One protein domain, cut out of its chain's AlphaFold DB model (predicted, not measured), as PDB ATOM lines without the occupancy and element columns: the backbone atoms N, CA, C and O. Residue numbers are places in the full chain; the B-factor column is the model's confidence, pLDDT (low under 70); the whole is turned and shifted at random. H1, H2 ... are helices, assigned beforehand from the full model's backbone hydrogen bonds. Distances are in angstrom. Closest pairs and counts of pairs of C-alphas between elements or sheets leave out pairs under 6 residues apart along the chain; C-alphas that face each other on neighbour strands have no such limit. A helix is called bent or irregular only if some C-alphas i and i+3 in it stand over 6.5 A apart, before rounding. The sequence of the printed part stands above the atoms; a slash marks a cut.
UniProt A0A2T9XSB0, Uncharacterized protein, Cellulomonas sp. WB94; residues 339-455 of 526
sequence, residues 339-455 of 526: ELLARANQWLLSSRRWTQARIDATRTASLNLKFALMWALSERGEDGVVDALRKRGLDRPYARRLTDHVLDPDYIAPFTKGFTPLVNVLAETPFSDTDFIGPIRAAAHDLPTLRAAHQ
ATOM      1  N   GLU A 339      40.814  -0.762 -19.872       89.88
ATOM      2  CA  GLU A 339      42.078  -0.109 -19.541       89.88
ATOM      3  C   GLU A 339      43.233  -1.113 -19.424       89.88
ATOM      4  O   GLU A 339      44.339  -0.875 -19.922       89.88
ATOM      5  N   LEU A 340      42.983  -2.289 -18.837       90.06
ATOM      6  CA  LEU A 340      43.968  -3.371 -18.792       90.06
ATOM      7  C   LEU A 340      44.407  -3.773 -20.203       90.06
ATOM      8  O   LEU A 340      45.604  -3.934 -20.461       90.06
ATOM      9  N   LEU A 341      43.457  -3.909 -21.132       91.38
ATOM     10  CA  LEU A 341      43.745  -4.241 -22.526       91.38
ATOM     11  C   LEU A 341      44.492  -3.110 -23.244       91.38
ATOM     12  O   LEU A 341      45.420  -3.397 -24.008       91.38
ATOM     13  N   ALA A 342      44.123  -1.852 -22.995       92.62
ATOM     14  CA  ALA A 342      44.766  -0.681 -23.581       92.62
ATOM     15  C   ALA A 342      46.241  -0.578 -23.159       92.62
ATOM     16  O   ALA A 342      47.131  -0.539 -24.018       92.62
ATOM     17  N   ARG A 343      46.523  -0.653 -21.852       94.62
ATOM     18  CA  ARG A 343      47.888  -0.610 -21.300       94.62
ATOM     19  C   ARG A 343      48.732  -1.802 -21.740       94.62
ATOM     20  O   ARG A 343      49.901  -1.635 -22.099       94.62
ATOM     21  N   ALA A 344      48.146  -3.001 -21.782       94.56
ATOM     22  CA  ALA A 344      48.836  -4.183 -22.290       94.56
ATOM     23  C   ALA A 344      49.243  -4.007 -23.766       94.56
ATOM     24  O   ALA A 344      50.385  -4.305 -24.126       94.56
ATOM     25  N   ASN A 345      48.355  -3.471 -24.615       95.81
ATOM     26  CA  ASN A 345      48.681  -3.185 -26.017       95.81
ATOM     27  C   ASN A 345      49.781  -2.134 -26.118       95.81
ATOM     28  O   ASN A 345      50.746  -2.332 -26.852       95.81
ATOM     29  N   GLN A 346      49.678  -1.048 -25.353       95.94
ATOM     30  CA  GLN A 346      50.686   0.004 -25.345       95.94
ATOM     31  C   GLN A 346      52.068  -0.546 -24.977       95.94
ATOM     32  O   GLN A 346      53.051  -0.215 -25.642       95.94
ATOM     33  N   TRP A 347      52.162  -1.428 -23.979       95.81
ATOM     34  CA  TRP A 347      53.419  -2.083 -23.613       95.81
ATOM     35  C   TRP A 347      53.960  -2.979 -24.739       95.81
ATOM     36  O   TRP A 347      55.146  -2.915 -25.069       95.81
ATOM     37  N   LEU A 348      53.103  -3.774 -25.388       96.31
ATOM     38  CA  LEU A 348      53.501  -4.627 -26.515       96.31
ATOM     39  C   LEU A 348      53.987  -3.804 -27.721       96.31
ATOM     40  O   LEU A 348      55.015  -4.133 -28.318       96.31
ATOM     41  N   LEU A 349      53.293  -2.714 -28.051       95.94
ATOM     42  CA  LEU A 349      53.645  -1.818 -29.153       95.94
ATOM     43  C   LEU A 349      54.951  -1.059 -28.869       95.94
ATOM     44  O   LEU A 349      55.862  -1.058 -29.693       95.94
ATOM     45  N   SER A 350      55.072  -0.440 -27.692       93.38
ATOM     46  CA  SER A 350      56.202   0.437 -27.353       93.38
ATOM     47  C   SER A 350      57.455  -0.329 -26.922       93.38
ATOM     48  O   SER A 350      58.553  -0.053 -27.405       93.38
ATOM     49  N   SER A 351      57.303  -1.314 -26.033       90.69
ATOM     50  CA  SER A 351      58.424  -1.990 -25.367       90.69
ATOM     51  C   SER A 351      58.842  -3.273 -26.077       90.69
ATOM     52  O   SER A 351      60.020  -3.632 -26.072       90.69
ATOM     53  N   ARG A 352      57.897  -3.977 -26.713       91.19
ATOM     54  CA  ARG A 352      58.170  -5.217 -27.466       91.19
ATOM     55  C   ARG A 352      58.165  -5.032 -28.981       91.19
ATOM     56  O   ARG A 352      58.528  -5.972 -29.685       91.19
ATOM     57  N   ARG A 353      57.812  -3.836 -29.476       93.56
ATOM     58  CA  ARG A 353      57.732  -3.496 -30.909       93.56
ATOM     59  C   ARG A 353      56.846  -4.463 -31.698       93.56
ATOM     60  O   ARG A 353      57.145  -4.801 -32.843       93.56
ATOM     61  N   TRP A 354      55.788  -4.970 -31.069       96.81
ATOM     62  CA  TRP A 354      54.794  -5.778 -31.766       96.81
ATOM     63  C   TRP A 354      53.966  -4.903 -32.704       96.81
ATOM     64  O   TRP A 354      53.858  -3.695 -32.515       96.81
ATOM     65  N   THR A 355      53.378  -5.519 -33.725       96.19
ATOM     66  CA  THR A 355      52.362  -4.881 -34.563       96.19
ATOM     67  C   THR A 355      50.975  -5.207 -34.021       96.19
ATOM     68  O   THR A 355      50.792  -6.251 -33.390       96.19
ATOM     69  N   GLN A 356      49.980  -4.365 -34.317       95.25
ATOM     70  CA  GLN A 356      48.590  -4.635 -33.933       95.25
ATOM     71  C   GLN A 356      48.111  -5.995 -34.468       95.25
ATOM     72  O   GLN A 356      47.583  -6.804 -33.713       95.25
ATOM     73  N   ALA A 357      48.443  -6.320 -35.722       95.56
ATOM     74  CA  ALA A 357      48.118  -7.612 -36.327       95.56
ATOM     75  C   ALA A 357      48.686  -8.817 -35.548       95.56
ATOM     76  O   ALA A 357      48.022  -9.845 -35.433       95.56
ATOM     77  N   ARG A 358      49.897  -8.704 -34.981       95.94
ATOM     78  CA  ARG A 358      50.488  -9.766 -34.147       95.94
ATOM     79  C   ARG A 358      49.765  -9.904 -32.807       95.94
ATOM     80  O   ARG A 358      49.553 -11.027 -32.348       95.94
ATOM     81  N   ILE A 359      49.380  -8.782 -32.192       94.75
ATOM     82  CA  ILE A 359      48.587  -8.767 -30.953       94.75
ATOM     83  C   ILE A 359      47.250  -9.480 -31.192       94.75
ATOM     84  O   ILE A 359      46.911 -10.408 -30.455       94.75
ATOM     85  N   ASP A 360      46.539  -9.106 -32.255       94.62
ATOM     86  CA  ASP A 360      45.218  -9.648 -32.586       94.62
ATOM     87  C   ASP A 360      45.285 -11.140 -32.941       94.62
ATOM     88  O   ASP A 360      44.478 -11.933 -32.449       94.62
ATOM     89  N   ALA A 361      46.295 -11.559 -33.713       93.50
ATOM     90  CA  ALA A 361      46.531 -12.972 -34.017       93.50
ATOM     91  C   ALA A 361      46.802 -13.798 -32.746       93.50
ATOM     92  O   ALA A 361      46.262 -14.893 -32.586       93.50
ATOM     93  N   THR A 362      47.583 -13.258 -31.804       93.25
ATOM     94  CA  THR A 362      47.898 -13.938 -30.536       93.25
ATOM     95  C   THR A 362      46.670 -14.035 -29.622       93.25
ATOM     96  O   THR A 362      46.441 -15.073 -29.001       93.25
ATOM     97  N   ARG A 363      45.832 -12.991 -29.562       91.69
ATOM     98  CA  ARG A 363      44.545 -13.030 -28.839       91.69
ATOM     99  C   ARG A 363      43.581 -14.040 -29.447       91.69
ATOM    100  O   ARG A 363      42.982 -14.824 -28.718       91.69
ATOM    101  N   THR A 364      43.490 -14.064 -30.774       92.12
ATOM    102  CA  THR A 364      42.676 -15.043 -31.506       92.12
ATOM    103  C   THR A 364      43.133 -16.465 -31.194       92.12
ATOM    104  O   THR A 364      42.310 -17.327 -30.906       92.12
ATOM    105  N   ALA A 365      44.444 -16.714 -31.143       91.44
ATOM    106  CA  ALA A 365      44.984 -18.008 -30.737       91.44
ATOM    107  C   ALA A 365      44.602 -18.392 -29.294       91.44
ATOM    108  O   ALA A 365      44.300 -19.554 -29.030       91.44
ATOM    109  N   SER A 366      44.565 -17.431 -28.366       90.94
ATOM    110  CA  SER A 366      44.084 -17.669 -26.999       90.94
ATOM    111  C   SER A 366      42.595 -18.039 -26.963       90.94
ATOM    112  O   SER A 366      42.226 -18.981 -26.268       90.94
ATOM    113  N   LEU A 367      41.747 -17.376 -27.757       90.44
ATOM    114  CA  LEU A 367      40.330 -17.743 -27.897       90.44
ATOM    115  C   LEU A 367      40.159 -19.131 -28.528       90.44
ATOM    116  O   LEU A 367      39.399 -19.949 -28.014       90.44
ATOM    117  N   ASN A 368      40.918 -19.435 -29.583       90.94
ATOM    118  CA  ASN A 368      40.913 -20.748 -30.230       90.94
ATOM    119  C   ASN A 368      41.293 -21.867 -29.257       90.94
ATOM    120  O   ASN A 368      40.730 -22.954 -29.341       90.94
ATOM    121  N   LEU A 369      42.208 -21.613 -28.314       90.62
ATOM    122  CA  LEU A 369      42.547 -22.574 -27.264       90.62
ATOM    123  C   LEU A 369      41.338 -22.898 -26.376       90.62
ATOM    124  O   LEU A 369      41.130 -24.067 -26.051       90.62
ATOM    125  N   LYS A 370      40.527 -21.892 -26.021       90.06
ATOM    126  CA  LYS A 370      39.297 -22.080 -25.233       90.06
ATOM    127  C   LYS A 370      38.260 -22.872 -26.020       90.06
ATOM    128  O   LYS A 370      37.749 -23.859 -25.507       90.06
ATOM    129  N   PHE A 371      38.014 -22.505 -27.279       90.06
ATOM    130  CA  PHE A 371      37.089 -23.236 -28.154       90.06
ATOM    131  C   PHE A 371      37.513 -24.690 -28.368       90.06
ATOM    132  O   PHE A 371      36.696 -25.596 -28.223       90.06
ATOM    133  N   ALA A 372      38.798 -24.927 -28.636       90.88
ATOM    134  CA  ALA A 372      39.332 -26.271 -28.799       90.88
ATOM    135  C   ALA A 372      39.168 -27.114 -27.525       90.88
ATOM    136  O   ALA A 372      38.850 -28.300 -27.616       90.88
ATOM    137  N   LEU A 373      39.351 -26.515 -26.342       91.06
ATOM    138  CA  LEU A 373      39.117 -27.198 -25.075       91.06
ATOM    139  C   LEU A 373      37.634 -27.477 -24.822       91.06
ATOM    140  O   LEU A 373      37.313 -28.606 -24.470       91.06
ATOM    141  N   MET A 374      36.739 -26.507 -25.032       89.94
ATOM    142  CA  MET A 374      35.291 -26.726 -24.885       89.94
ATOM    143  C   MET A 374      34.806 -27.874 -25.777       89.94
ATOM    144  O   MET A 374      34.073 -28.743 -25.316       89.94
ATOM    145  N   TRP A 375      35.290 -27.935 -27.020       89.88
ATOM    146  CA  TRP A 375      35.001 -29.040 -27.935       89.88
ATOM    147  C   TRP A 375      35.566 -30.376 -27.433       89.88
ATOM    148  O   TRP A 375      34.875 -31.388 -27.404       89.88
ATOM    149  N   ALA A 376      36.823 -30.398 -26.976       90.44
ATOM    150  CA  ALA A 376      37.411 -31.611 -26.413       90.44
ATOM    151  C   ALA A 376      36.659 -32.110 -25.168       90.44
ATOM    152  O   ALA A 376      36.541 -33.323 -24.983       90.44
ATOM    153  N   LEU A 377      36.142 -31.196 -24.343       90.81
ATOM    154  CA  LEU A 377      35.317 -31.522 -23.185       90.81
ATOM    155  C   LEU A 377      33.945 -32.068 -23.595       90.81
ATOM    156  O   LEU A 377      33.508 -33.039 -22.981       90.81
ATOM    157  N   SER A 378      33.297 -31.534 -24.639       88.88
ATOM    158  CA  SER A 378      32.014 -32.087 -25.108       88.88
ATOM    159  C   SER A 378      32.169 -33.471 -25.741       88.88
ATOM    160  O   SER A 378      31.320 -34.331 -25.535       88.88
ATOM    161  N   GLU A 379      33.261 -33.711 -26.471       89.31
ATOM    162  CA  GLU A 379      33.501 -34.982 -27.166       89.31
ATOM    163  C   GLU A 379      33.993 -36.104 -26.237       89.31
ATOM    164  O   GLU A 379      33.642 -37.269 -26.416       89.31
ATOM    165  N   ARG A 380      34.857 -35.783 -25.262       89.12
ATOM    166  CA  ARG A 380      35.553 -36.789 -24.431       89.12
ATOM    167  C   ARG A 380      35.127 -36.795 -22.964       89.12
ATOM    168  O   ARG A 380      35.483 -37.733 -22.249       89.12
ATOM    169  N   GLY A 381      34.417 -35.765 -22.504       89.06
ATOM    170  CA  GLY A 381      34.185 -35.508 -21.083       89.06
ATOM    171  C   GLY A 381      35.452 -35.069 -20.336       89.06
ATOM    172  O   GLY A 381      36.582 -35.276 -20.791       89.06
ATOM    173  N   GLU A 382      35.273 -34.481 -19.151       89.25
ATOM    174  CA  GLU A 382      36.376 -33.967 -18.323       89.25
ATOM    175  C   GLU A 382      37.397 -35.061 -17.970       89.25
ATOM    176  O   GLU A 382      38.585 -34.915 -18.262       89.25
ATOM    177  N   ASP A 383      36.950 -36.195 -17.414       91.88
ATOM    178  CA  ASP A 383      37.846 -37.297 -17.029       91.88
ATOM    179  C   ASP A 383      38.631 -37.852 -18.234       91.88
ATOM    180  O   ASP A 383      39.806 -38.207 -18.098       91.88
ATOM    181  N   GLY A 384      38.031 -37.862 -19.431       93.12
ATOM    182  CA  GLY A 384      38.693 -38.286 -20.666       93.12
ATOM    183  C   GLY A 384      39.829 -37.347 -21.083       93.12
ATOM    184  O   GLY A 384      40.921 -37.806 -21.439       93.12
ATOM    185  N   VAL A 385      39.611 -36.030 -20.992       92.69
ATOM    186  CA  VAL A 385      40.655 -35.021 -21.243       92.69
ATOM    187  C   VAL A 385      41.747 -35.092 -20.171       92.69
ATOM    188  O   VAL A 385      42.936 -35.097 -20.502       92.69
ATOM    189  N   VAL A 386      41.373 -35.226 -18.895       94.06
ATOM    190  CA  VAL A 386      42.308 -35.357 -17.767       94.06
ATOM    191  C   VAL A 386      43.208 -36.579 -17.931       94.06
ATOM    192  O   VAL A 386      44.426 -36.471 -17.779       94.06
ATOM    193  N   ASP A 387      42.663 -37.743 -18.281       95.38
ATOM    194  CA  ASP A 387      43.467 -38.950 -18.474       95.38
ATOM    195  C   ASP A 387      44.377 -38.863 -19.707       95.38
ATOM    196  O   ASP A 387      45.514 -39.351 -19.667       95.38
ATOM    197  N   ALA A 388      43.946 -38.192 -20.779       93.75
ATOM    198  CA  ALA A 388      44.806 -37.906 -21.925       93.75
ATOM    199  C   ALA A 388      45.987 -36.998 -21.532       93.75
ATOM    200  O   ALA A 388      47.137 -37.300 -21.860       93.75
ATOM    201  N   LEU A 389      45.737 -35.943 -20.752       92.81
ATOM    202  CA  LEU A 389      46.773 -35.062 -20.204       92.81
ATOM    203  C   LEU A 389      47.739 -35.810 -19.272       92.81
ATOM    204  O   LEU A 389      48.955 -35.600 -19.332       92.81
ATOM    205  N   ARG A 390      47.233 -36.741 -18.457       95.00
ATOM    206  CA  ARG A 390      48.063 -37.587 -17.584       95.00
ATOM    207  C   ARG A 390      48.987 -38.512 -18.362       95.00
ATOM    208  O   ARG A 390      50.157 -38.639 -18.009       95.00
ATOM    209  N   LYS A 391      48.510 -39.105 -19.463       94.88
ATOM    210  CA  LYS A 391      49.350 -39.904 -20.379       94.88
ATOM    211  C   LYS A 391      50.487 -39.085 -21.000       94.88
ATOM    212  O   LYS A 391      51.496 -39.653 -21.404       94.88
ATOM    213  N   ARG A 392      50.355 -37.755 -21.042       92.75
ATOM    214  CA  ARG A 392      51.406 -36.816 -21.467       92.75
ATOM    215  C   ARG A 392      52.305 -36.333 -20.317       92.75
ATOM    216  O   ARG A 392      53.097 -35.415 -20.514       92.75
ATOM    217  N   GLY A 393      52.218 -36.959 -19.141       91.50
ATOM    218  CA  GLY A 393      53.118 -36.727 -18.010       91.50
ATOM    219  C   GLY A 393      52.669 -35.640 -17.032       91.50
ATOM    220  O   GLY A 393      53.483 -35.202 -16.221       91.50
ATOM    221  N   LEU A 394      51.410 -35.190 -17.095       91.81
ATOM    222  CA  LEU A 394      50.851 -34.268 -16.101       91.81
ATOM    223  C   LEU A 394      50.285 -35.029 -14.896       91.81
ATOM    224  O   LEU A 394      49.693 -36.100 -15.039       91.81
ATOM    225  N   ASP A 395      50.439 -34.473 -13.696       91.12
ATOM    226  CA  ASP A 395      49.753 -35.009 -12.522       91.12
ATOM    227  C   ASP A 395      48.232 -34.772 -12.618       91.12
ATOM    228  O   ASP A 395      47.767 -33.850 -13.293       91.12
ATOM    229  N   ARG A 396      47.435 -35.633 -11.968       89.88
ATOM    230  CA  ARG A 396      45.963 -35.569 -12.050       89.88
ATOM    231  C   ARG A 396      45.396 -34.236 -11.526       89.88
ATOM    232  O   ARG A 396      44.555 -33.672 -12.224       89.88
ATOM    233  N   PRO A 397      45.834 -33.700 -10.367       88.31
ATOM    234  CA  PRO A 397      45.367 -32.394  -9.885       88.31
ATOM    235  C   PRO A 397      45.670 -31.220 -10.828       88.31
ATOM    236  O   PRO A 397      44.885 -30.285 -10.947       88.31
ATOM    237  N   TYR A 398      46.823 -31.221 -11.488       87.31
ATOM    238  CA  TYR A 398      47.218 -30.192 -12.442       87.31
ATOM    239  C   TYR A 398      46.493 -30.347 -13.781       87.31
ATOM    240  O   TYR A 398      46.070 -29.344 -14.345       87.31
ATOM    241  N   ALA A 399      46.280 -31.580 -14.253       89.00
ATOM    242  CA  ALA A 399      45.473 -31.855 -15.440       89.00
ATOM    243  C   ALA A 399      44.018 -31.380 -15.272       89.00
ATOM    244  O   ALA A 399      43.525 -30.686 -16.153       89.00
ATOM    245  N   ARG A 400      43.383 -31.662 -14.122       87.88
ATOM    246  CA  ARG A 400      42.051 -31.121 -13.776       87.88
ATOM    247  C   ARG A 400      42.036 -29.594 -13.735       87.88
ATOM    248  O   ARG A 400      41.218 -28.950 -14.368       87.88
ATOM    249  N   ARG A 401      43.025 -28.974 -13.086       85.50
ATOM    250  CA  ARG A 401      43.119 -27.504 -13.096       85.50
ATOM    251  C   ARG A 401      43.246 -26.917 -14.501       85.50
ATOM    252  O   ARG A 401      42.792 -25.804 -14.715       85.50
ATOM    253  N   LEU A 402      43.881 -27.612 -15.448       87.06
ATOM    254  CA  LEU A 402      43.989 -27.131 -16.829       87.06
ATOM    255  C   LEU A 402      42.668 -27.214 -17.595       87.06
ATOM    256  O   LEU A 402      42.433 -26.332 -18.416       87.06
ATOM    257  N   THR A 403      41.833 -28.227 -17.348       87.69
ATOM    258  CA  THR A 403      40.510 -28.319 -17.989       87.69
ATOM    259  C   THR A 403      39.588 -27.187 -17.545       87.69
ATOM    260  O   THR A 403      38.798 -26.709 -18.351       87.69
ATOM    261  N   ASP A 404      39.785 -26.678 -16.328       82.88
ATOM    262  CA  ASP A 404      38.942 -25.615 -15.786       82.88
ATOM    263  C   ASP A 404      39.529 -24.216 -16.016       82.88
ATOM    264  O   ASP A 404      38.851 -23.353 -16.570       82.88
ATOM    265  N   HIS A 405      40.795 -23.970 -15.652       83.25
ATOM    266  CA  HIS A 405      41.409 -22.633 -15.728       83.25
ATOM    267  C   HIS A 405      41.493 -22.077 -17.150       83.25
ATOM    268  O   HIS A 405      41.468 -20.865 -17.330       83.25
ATOM    269  N   VAL A 406      41.682 -22.924 -18.168       86.94
ATOM    270  CA  VAL A 406      41.827 -22.449 -19.557       86.94
ATOM    271  C   VAL A 406      40.559 -21.738 -20.028       86.94
ATOM    272  O   VAL A 406      40.640 -20.804 -20.823       86.94
ATOM    273  N   LEU A 407      39.405 -22.158 -19.511       85.81
ATOM    274  CA  LEU A 407      38.105 -21.586 -19.834       85.81
ATOM    275  C   LEU A 407      37.842 -20.255 -19.115       85.81
ATOM    276  O   LEU A 407      36.892 -19.559 -19.466       85.81
ATOM    277  N   ASP A 408      38.688 -19.850 -18.163       80.06
ATOM    278  CA  ASP A 408      38.511 -18.570 -17.482       80.06
ATOM    279  C   ASP A 408      38.625 -17.402 -18.480       80.06
ATOM    280  O   ASP A 408      39.520 -17.402 -19.339       80.06
ATOM    281  N   PRO A 409      37.763 -16.367 -18.388       75.50
ATOM    282  CA  PRO A 409      37.758 -15.243 -19.329       75.50
ATOM    283  C   PRO A 409      39.125 -14.569 -19.498       75.50
ATOM    284  O   PRO A 409      39.501 -14.228 -20.623       75.50
ATOM    285  N   ASP A 410      39.905 -14.487 -18.421       77.44
ATOM    286  CA  ASP A 410      41.214 -13.823 -18.384       77.44
ATOM    287  C   ASP A 410      42.399 -14.761 -18.661       77.44
ATOM    288  O   ASP A 410      43.561 -14.341 -18.662       77.44
ATOM    289  N   TYR A 411      42.139 -16.045 -18.915       84.62
ATOM    290  CA  TYR A 411      43.192 -16.987 -19.261       84.62
ATOM    291  C   TYR A 411      43.777 -16.689 -20.643       84.62
ATOM    292  O   TYR A 411      43.042 -16.603 -21.627       84.62
ATOM    293  N   ILE A 412      45.110 -16.596 -20.715       82.50
ATOM    294  CA  ILE A 412      45.862 -16.403 -21.966       82.50
ATOM    295  C   ILE A 412      46.634 -17.673 -22.338       82.50
ATOM    296  O   ILE A 412      46.366 -18.276 -23.372       82.50
ATOM    297  N   ALA A 413      47.580 -18.089 -21.492       76.69
ATOM    298  CA  ALA A 413      48.291 -19.369 -21.566       76.69
ATOM    299  C   ALA A 413      49.094 -19.603 -20.271       76.69
ATOM    300  O   ALA A 413      49.444 -18.642 -19.569       76.69
ATOM    301  N   PRO A 414      49.448 -20.850 -19.918       63.97
ATOM    302  CA  PRO A 414      50.259 -21.136 -18.752       63.97
ATOM    303  C   PRO A 414      51.750 -20.945 -19.077       63.97
ATOM    304  O   PRO A 414      52.219 -21.323 -20.144       63.97
ATOM    305  N   PHE A 415      52.533 -20.438 -18.120       52.56
ATOM    306  CA  PHE A 415      54.000 -20.336 -18.233       52.56
ATOM    307  C   PHE A 415      54.721 -21.694 -18.028       52.56
ATOM    308  O   PHE A 415      55.926 -21.751 -17.818       52.56
ATOM    309  N   THR A 416      53.983 -22.808 -17.986       59.06
ATOM    310  CA  THR A 416      54.430 -24.086 -17.401       59.06
ATOM    311  C   THR A 416      54.281 -25.270 -18.360       59.06
ATOM    312  O   THR A 416      53.677 -25.155 -19.427       59.06
ATOM    313  N   LYS A 417      54.828 -26.431 -17.959       72.69
ATOM    314  CA  LYS A 417      54.899 -27.702 -18.716       72.69
ATOM    315  C   LYS A 417      53.568 -28.198 -19.312       72.69
ATOM    316  O   LYS A 417      53.605 -29.113 -20.122       72.69
ATOM    317  N   GLY A 418      52.421 -27.636 -18.922       81.62
ATOM    318  CA  GLY A 418      51.087 -28.057 -19.359       81.62
ATOM    319  C   GLY A 418      50.643 -27.590 -20.747       81.62
ATOM    320  O   GLY A 418      49.801 -28.257 -21.338       81.62
ATOM    321  N   PHE A 419      51.207 -26.506 -21.305       87.12
ATOM    322  CA  PHE A 419      50.727 -25.948 -22.583       87.12
ATOM    323  C   PHE A 419      50.887 -26.926 -23.756       87.12
ATOM    324  O   PHE A 419      49.918 -27.249 -24.435       87.12
ATOM    325  N   THR A 420      52.095 -27.449 -23.975       88.25
ATOM    326  CA  THR A 420      52.365 -28.381 -25.083       88.25
ATOM    327  C   THR A 420      51.568 -29.690 -24.966       88.25
ATOM    328  O   THR A 420      50.957 -30.091 -25.958       88.25
ATOM    329  N   PRO A 421      51.512 -30.363 -23.796       90.06
ATOM    330  CA  PRO A 421      50.600 -31.483 -23.573       90.06
ATOM    331  C   PRO A 421      49.145 -31.160 -23.901       90.06
ATOM    332  O   PRO A 421      48.514 -31.949 -24.597       90.06
ATOM    333  N   LEU A 422      48.642 -30.002 -23.461       90.38
ATOM    334  CA  LEU A 422      47.274 -29.568 -23.729       90.38
ATOM    335  C   LEU A 422      47.025 -29.427 -25.229       90.38
ATOM    336  O   LEU A 422      46.164 -30.117 -25.758       90.38
ATOM    337  N   VAL A 423      47.827 -28.632 -25.939       90.31
ATOM    338  CA  VAL A 423      47.671 -28.437 -27.392       90.31
ATOM    339  C   VAL A 423      47.740 -29.764 -28.155       90.31
ATOM    340  O   VAL A 423      47.014 -29.953 -29.126       90.31
ATOM    341  N   ASN A 424      48.579 -30.704 -27.716       90.50
ATOM    342  CA  ASN A 424      48.659 -32.028 -28.331       90.50
ATOM    343  C   ASN A 424      47.408 -32.876 -28.084       90.50
ATOM    344  O   ASN A 424      46.954 -33.525 -29.018       90.50
ATOM    345  N   VAL A 425      46.856 -32.865 -26.869       91.12
ATOM    346  CA  VAL A 425      45.594 -33.560 -26.561       91.12
ATOM    347  C   VAL A 425      44.440 -32.959 -27.361       91.12
ATOM    348  O   VAL A 425      43.654 -33.702 -27.938       91.12
ATOM    349  N   LEU A 426      44.371 -31.629 -27.458       90.38
ATOM    350  CA  LEU A 426      43.343 -30.942 -28.242       90.38
ATOM    351  C   LEU A 426      43.454 -31.259 -29.739       90.38
ATOM    352  O   LEU A 426      42.440 -31.426 -30.404       90.38
ATOM    353  N   ALA A 427      44.674 -31.410 -30.263       88.69
ATOM    354  CA  ALA A 427      44.910 -31.766 -31.662       88.69
ATOM    355  C   ALA A 427      44.492 -33.198 -32.033       88.69
ATOM    356  O   ALA A 427      44.399 -33.514 -33.216       88.69
ATOM    357  N   GLU A 428      44.276 -34.072 -31.050       88.12
ATOM    358  CA  GLU A 428      43.775 -35.431 -31.276       88.12
ATOM    359  C   GLU A 428      42.243 -35.487 -31.355       88.12
ATOM    360  O   GLU A 428      41.688 -36.544 -31.662       88.12
ATOM    361  N   THR A 429      41.541 -34.405 -31.014       83.19
ATOM    362  CA  THR A 429      40.081 -34.353 -31.092       83.19
ATOM    363  C   THR A 429      39.674 -33.941 -32.509       83.19
ATOM    364  O   THR A 429      40.138 -32.908 -32.987       83.19
ATOM    365  N   PRO A 430      38.851 -34.733 -33.219       70.69
ATOM    366  CA  PRO A 430      38.404 -34.373 -34.560       70.69
ATOM    367  C   PRO A 430      37.511 -33.120 -34.509       70.69
ATOM    368  O   PRO A 430      36.549 -33.078 -33.743       70.69
ATOM    369  N   PHE A 431      37.830 -32.110 -35.324       74.88
ATOM    370  CA  PHE A 431      37.037 -30.885 -35.495       74.88
ATOM    371  C   PHE A 431      36.315 -30.914 -36.848       74.88
ATOM    372  O   PHE A 431      36.907 -31.308 -37.855       74.88
ATOM    373  N   SER A 432      35.054 -30.478 -36.892       54.72
ATOM    374  CA  SER A 432      34.235 -30.439 -38.111       54.72
ATOM    375  C   SER A 432      34.502 -29.174 -38.947       54.72
ATOM    376  O   SER A 432      33.688 -28.266 -38.965       54.72
ATOM    377  N   ASP A 433      35.647 -29.099 -39.632       62.75
ATOM    378  CA  ASP A 433      35.998 -28.082 -40.657       62.75
ATOM    379  C   ASP A 433      36.754 -26.808 -40.207       62.75
ATOM    380  O   ASP A 433      37.145 -26.013 -41.061       62.75
ATOM    381  N   THR A 434      37.056 -26.604 -38.915       70.25
ATOM    382  CA  THR A 434      37.825 -25.422 -38.442       70.25
ATOM    383  C   THR A 434      39.179 -25.804 -37.832       70.25
ATOM    384  O   THR A 434      39.234 -26.549 -36.855       70.25
ATOM    385  N   ASP A 435      40.285 -25.267 -38.367       80.19
ATOM    386  CA  ASP A 435      41.624 -25.444 -37.778       80.19
ATOM    387  C   ASP A 435      41.855 -24.478 -36.605       80.19
ATOM    388  O   ASP A 435      42.380 -23.373 -36.760       80.19
ATOM    389  N   PHE A 436      41.485 -24.911 -35.400       84.62
ATOM    390  CA  PHE A 436      41.825 -24.188 -34.173       84.62
ATOM    391  C   PHE A 436      43.303 -24.349 -33.784       84.62
ATOM    392  O   PHE A 436      43.878 -23.457 -33.160       84.62
ATOM    393  N   ILE A 437      43.941 -25.462 -34.155       89.50
ATOM    394  CA  ILE A 437      45.244 -25.892 -33.629       89.50
ATOM    395  C   ILE A 437      46.411 -25.162 -34.297       89.50
ATOM    396  O   ILE A 437      47.367 -24.787 -33.609       89.50
ATOM    397  N   GLY A 438      46.353 -24.947 -35.612       87.38
ATOM    398  CA  GLY A 438      47.370 -24.219 -36.372       87.38
ATOM    399  C   GLY A 438      47.671 -22.833 -35.786       87.38
ATOM    400  O   GLY A 438      48.825 -22.576 -35.422       87.38
ATOM    401  N   PRO A 439      46.656 -21.965 -35.594       90.19
ATOM    402  CA  PRO A 439      46.827 -20.655 -34.963       90.19
ATOM    403  C   PRO A 439      47.386 -20.724 -33.533       90.19
ATOM    404  O   PRO A 439      48.266 -19.936 -33.183       90.19
ATOM    405  N   ILE A 440      46.940 -21.692 -32.718       90.44
ATOM    406  CA  ILE A 440      47.448 -21.886 -31.346       90.44
ATOM    407  C   ILE A 440      48.950 -22.200 -31.360       90.44
ATOM    408  O   ILE A 440      49.717 -21.618 -30.593       90.44
ATOM    409  N   ARG A 441      49.388 -23.103 -32.248       90.12
ATOM    410  CA  ARG A 441      50.805 -23.474 -32.389       90.12
ATOM    411  C   ARG A 441      51.650 -22.315 -32.908       90.12
ATOM    412  O   ARG A 441      52.744 -22.100 -32.390       90.12
ATOM    413  N   ALA A 442      51.145 -21.555 -33.879       89.62
ATOM    414  CA  ALA A 442      51.845 -20.395 -34.434       89.62
ATOM    415  C   ALA A 442      52.093 -19.303 -33.377       89.62
ATOM    416  O   ALA A 442      53.164 -18.701 -33.355       89.62
ATOM    417  N   ALA A 443      51.141 -19.093 -32.464       90.62
ATOM    418  CA  ALA A 443      51.240 -18.102 -31.393       90.62
ATOM    419  C   ALA A 443      51.897 -18.625 -30.100       90.62
ATOM    420  O   ALA A 443      51.990 -17.886 -29.118       90.62
ATOM    421  N   ALA A 444      52.366 -19.878 -30.057       88.50
ATOM    422  CA  ALA A 444      52.839 -20.526 -28.828       88.50
ATOM    423  C   ALA A 444      53.954 -19.747 -28.102       88.50
ATOM    424  O   ALA A 444      53.969 -19.684 -26.873       88.50
ATOM    425  N   HIS A 445      54.870 -19.129 -28.852       87.19
ATOM    426  CA  HIS A 445      55.956 -18.312 -28.296       87.19
ATOM    427  C   HIS A 445      55.511 -16.900 -27.880       87.19
ATOM    428  O   HIS A 445      56.177 -16.255 -27.068       87.19
ATOM    429  N   ASP A 446      54.369 -16.441 -28.389       91.00
ATOM    430  CA  ASP A 446      53.849 -15.090 -28.187       91.00
ATOM    431  C   ASP A 446      52.890 -15.020 -26.996       91.00
ATOM    432  O   ASP A 446      52.917 -14.052 -26.234       91.00
ATOM    433  N   LEU A 447      52.109 -16.076 -26.751       90.19
ATOM    434  CA  LEU A 447      51.160 -16.152 -25.636       90.19
ATOM    435  C   LEU A 447      51.775 -15.839 -24.250       90.19
ATOM    436  O   LEU A 447      51.147 -15.098 -23.488       90.19
ATOM    437  N   PRO A 448      52.997 -16.299 -23.892       89.19
ATOM    438  CA  PRO A 448      53.642 -15.899 -22.637       89.19
ATOM    439  C   PRO A 448      53.936 -14.398 -22.558       89.19
ATOM    440  O   PRO A 448      53.822 -13.803 -21.488       89.19
ATOM    441  N   THR A 449      54.288 -13.776 -23.684       91.50
ATOM    442  CA  THR A 449      54.568 -12.336 -23.743       91.50
ATOM    443  C   THR A 449      53.278 -11.525 -23.644       91.50
ATOM    444  O   THR A 449      53.245 -10.535 -22.918       91.50
ATOM    445  N   LEU A 450      52.197 -11.976 -24.292       91.94
ATOM    446  CA  LEU A 450      50.865 -11.386 -24.136       91.94
ATOM    447  C   LEU A 450      50.393 -11.465 -22.674       91.94
ATOM    448  O   LEU A 450      49.919 -10.477 -22.119       91.94
ATOM    449  N   ARG A 451      50.602 -12.607 -22.010       90.62
ATOM    450  CA  ARG A 451      50.322 -12.756 -20.576       90.62
ATOM    451  C   ARG A 451      51.147 -11.793 -19.720       90.62
ATOM    452  O   ARG A 451      50.587 -11.167 -18.825       90.62
ATOM    453  N   ALA A 452      52.450 -11.673 -19.978       90.56
ATOM    454  CA  ALA A 452      53.313 -10.746 -19.248       90.56
ATOM    455  C   ALA A 452      52.856  -9.286 -19.418       90.56
ATOM    456  O   ALA A 452      52.882  -8.526 -18.456       90.56
ATOM    457  N   ALA A 453      52.367  -8.915 -20.607       92.44
ATOM    458  CA  ALA A 453      51.788  -7.595 -20.854       92.44
ATOM    459  C   ALA A 453      50.548  -7.333 -19.986       92.44
ATOM    460  O   ALA A 453      50.438  -6.272 -19.379       92.44
ATOM    461  N   HIS A 454      49.642  -8.310 -19.884       91.62
ATOM    462  CA  HIS A 454      48.460  -8.211 -19.024       91.62
ATOM    463  C   HIS A 454      48.830  -8.155 -17.534       91.62
ATOM    464  O   HIS A 454      48.218  -7.402 -16.783       91.62
ATOM    465  N   GLN A 455      49.840  -8.920 -17.100       89.62
ATOM    466  CA  GLN A 455      50.339  -8.870 -15.721       89.62
ATOM    467  C   GLN A 455      50.914  -7.490 -15.389       89.62
ATOM    468  O   GLN A 455      50.524  -6.902 -14.387       89.62
TER     469      GLN A 455
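This is residues 339 to 455 of the 526 residues of an uncharacterized protein of Cellulomonas sp. WB94 (UniProt A0A2T9XSB0). One long helical arm, H2a, forms a spine, with H1 and H6 near its first end, H5 along it, and H4, H3 and the short arm H2b gathered toward its other end. The printed part has 117 residues, with six named helices, H1 to H6 in order, and no named strand: all helix, compact, radius of gyration of the C-alphas 14.6 A, spans 43 by 32 by 21 A.

H1, residues 339 to 350, touches H6, residues 447 to 455; their closest C-alphas, 344 and 453, are 4.7 A apart. H2, residues 356 to 391, was assigned as one helix by its hydrogen bonds but is bent: C-alphas 379 and 382 are 9.4 A apart. Its arms are H2a, residues 356 to 379, and H2b, residues 382 to 391. H2b touches H3, residues 396 to 405, closest at C-alphas 386 and 399, 5.3 A. H4, residues 419 to 427, touches residues 369 to 376 of H2a, closest at C-alphas 426 and 372, 6.2 A. H5, residues 437 to 442, touches residues 361 to 372 of H2a at a shallow tilt of 32 degrees, closest at C-alphas 440 and 365, 4.6 A. Every O i to N i+4 pair is within hydrogen-bond range in H1, H2a, H2b, H3, H4, H5 and H6.

H1 begins at C-alpha 339 (42.078, -0.109, -19.541). H2a measures 34.6 A. H6 ends at C-alpha 455 (50.339, -8.870, -15.721).

The printed part has no cut. The link H3 to H4 is long. pLDDT is under 70 at residues 414 to 416 and 432 to 433.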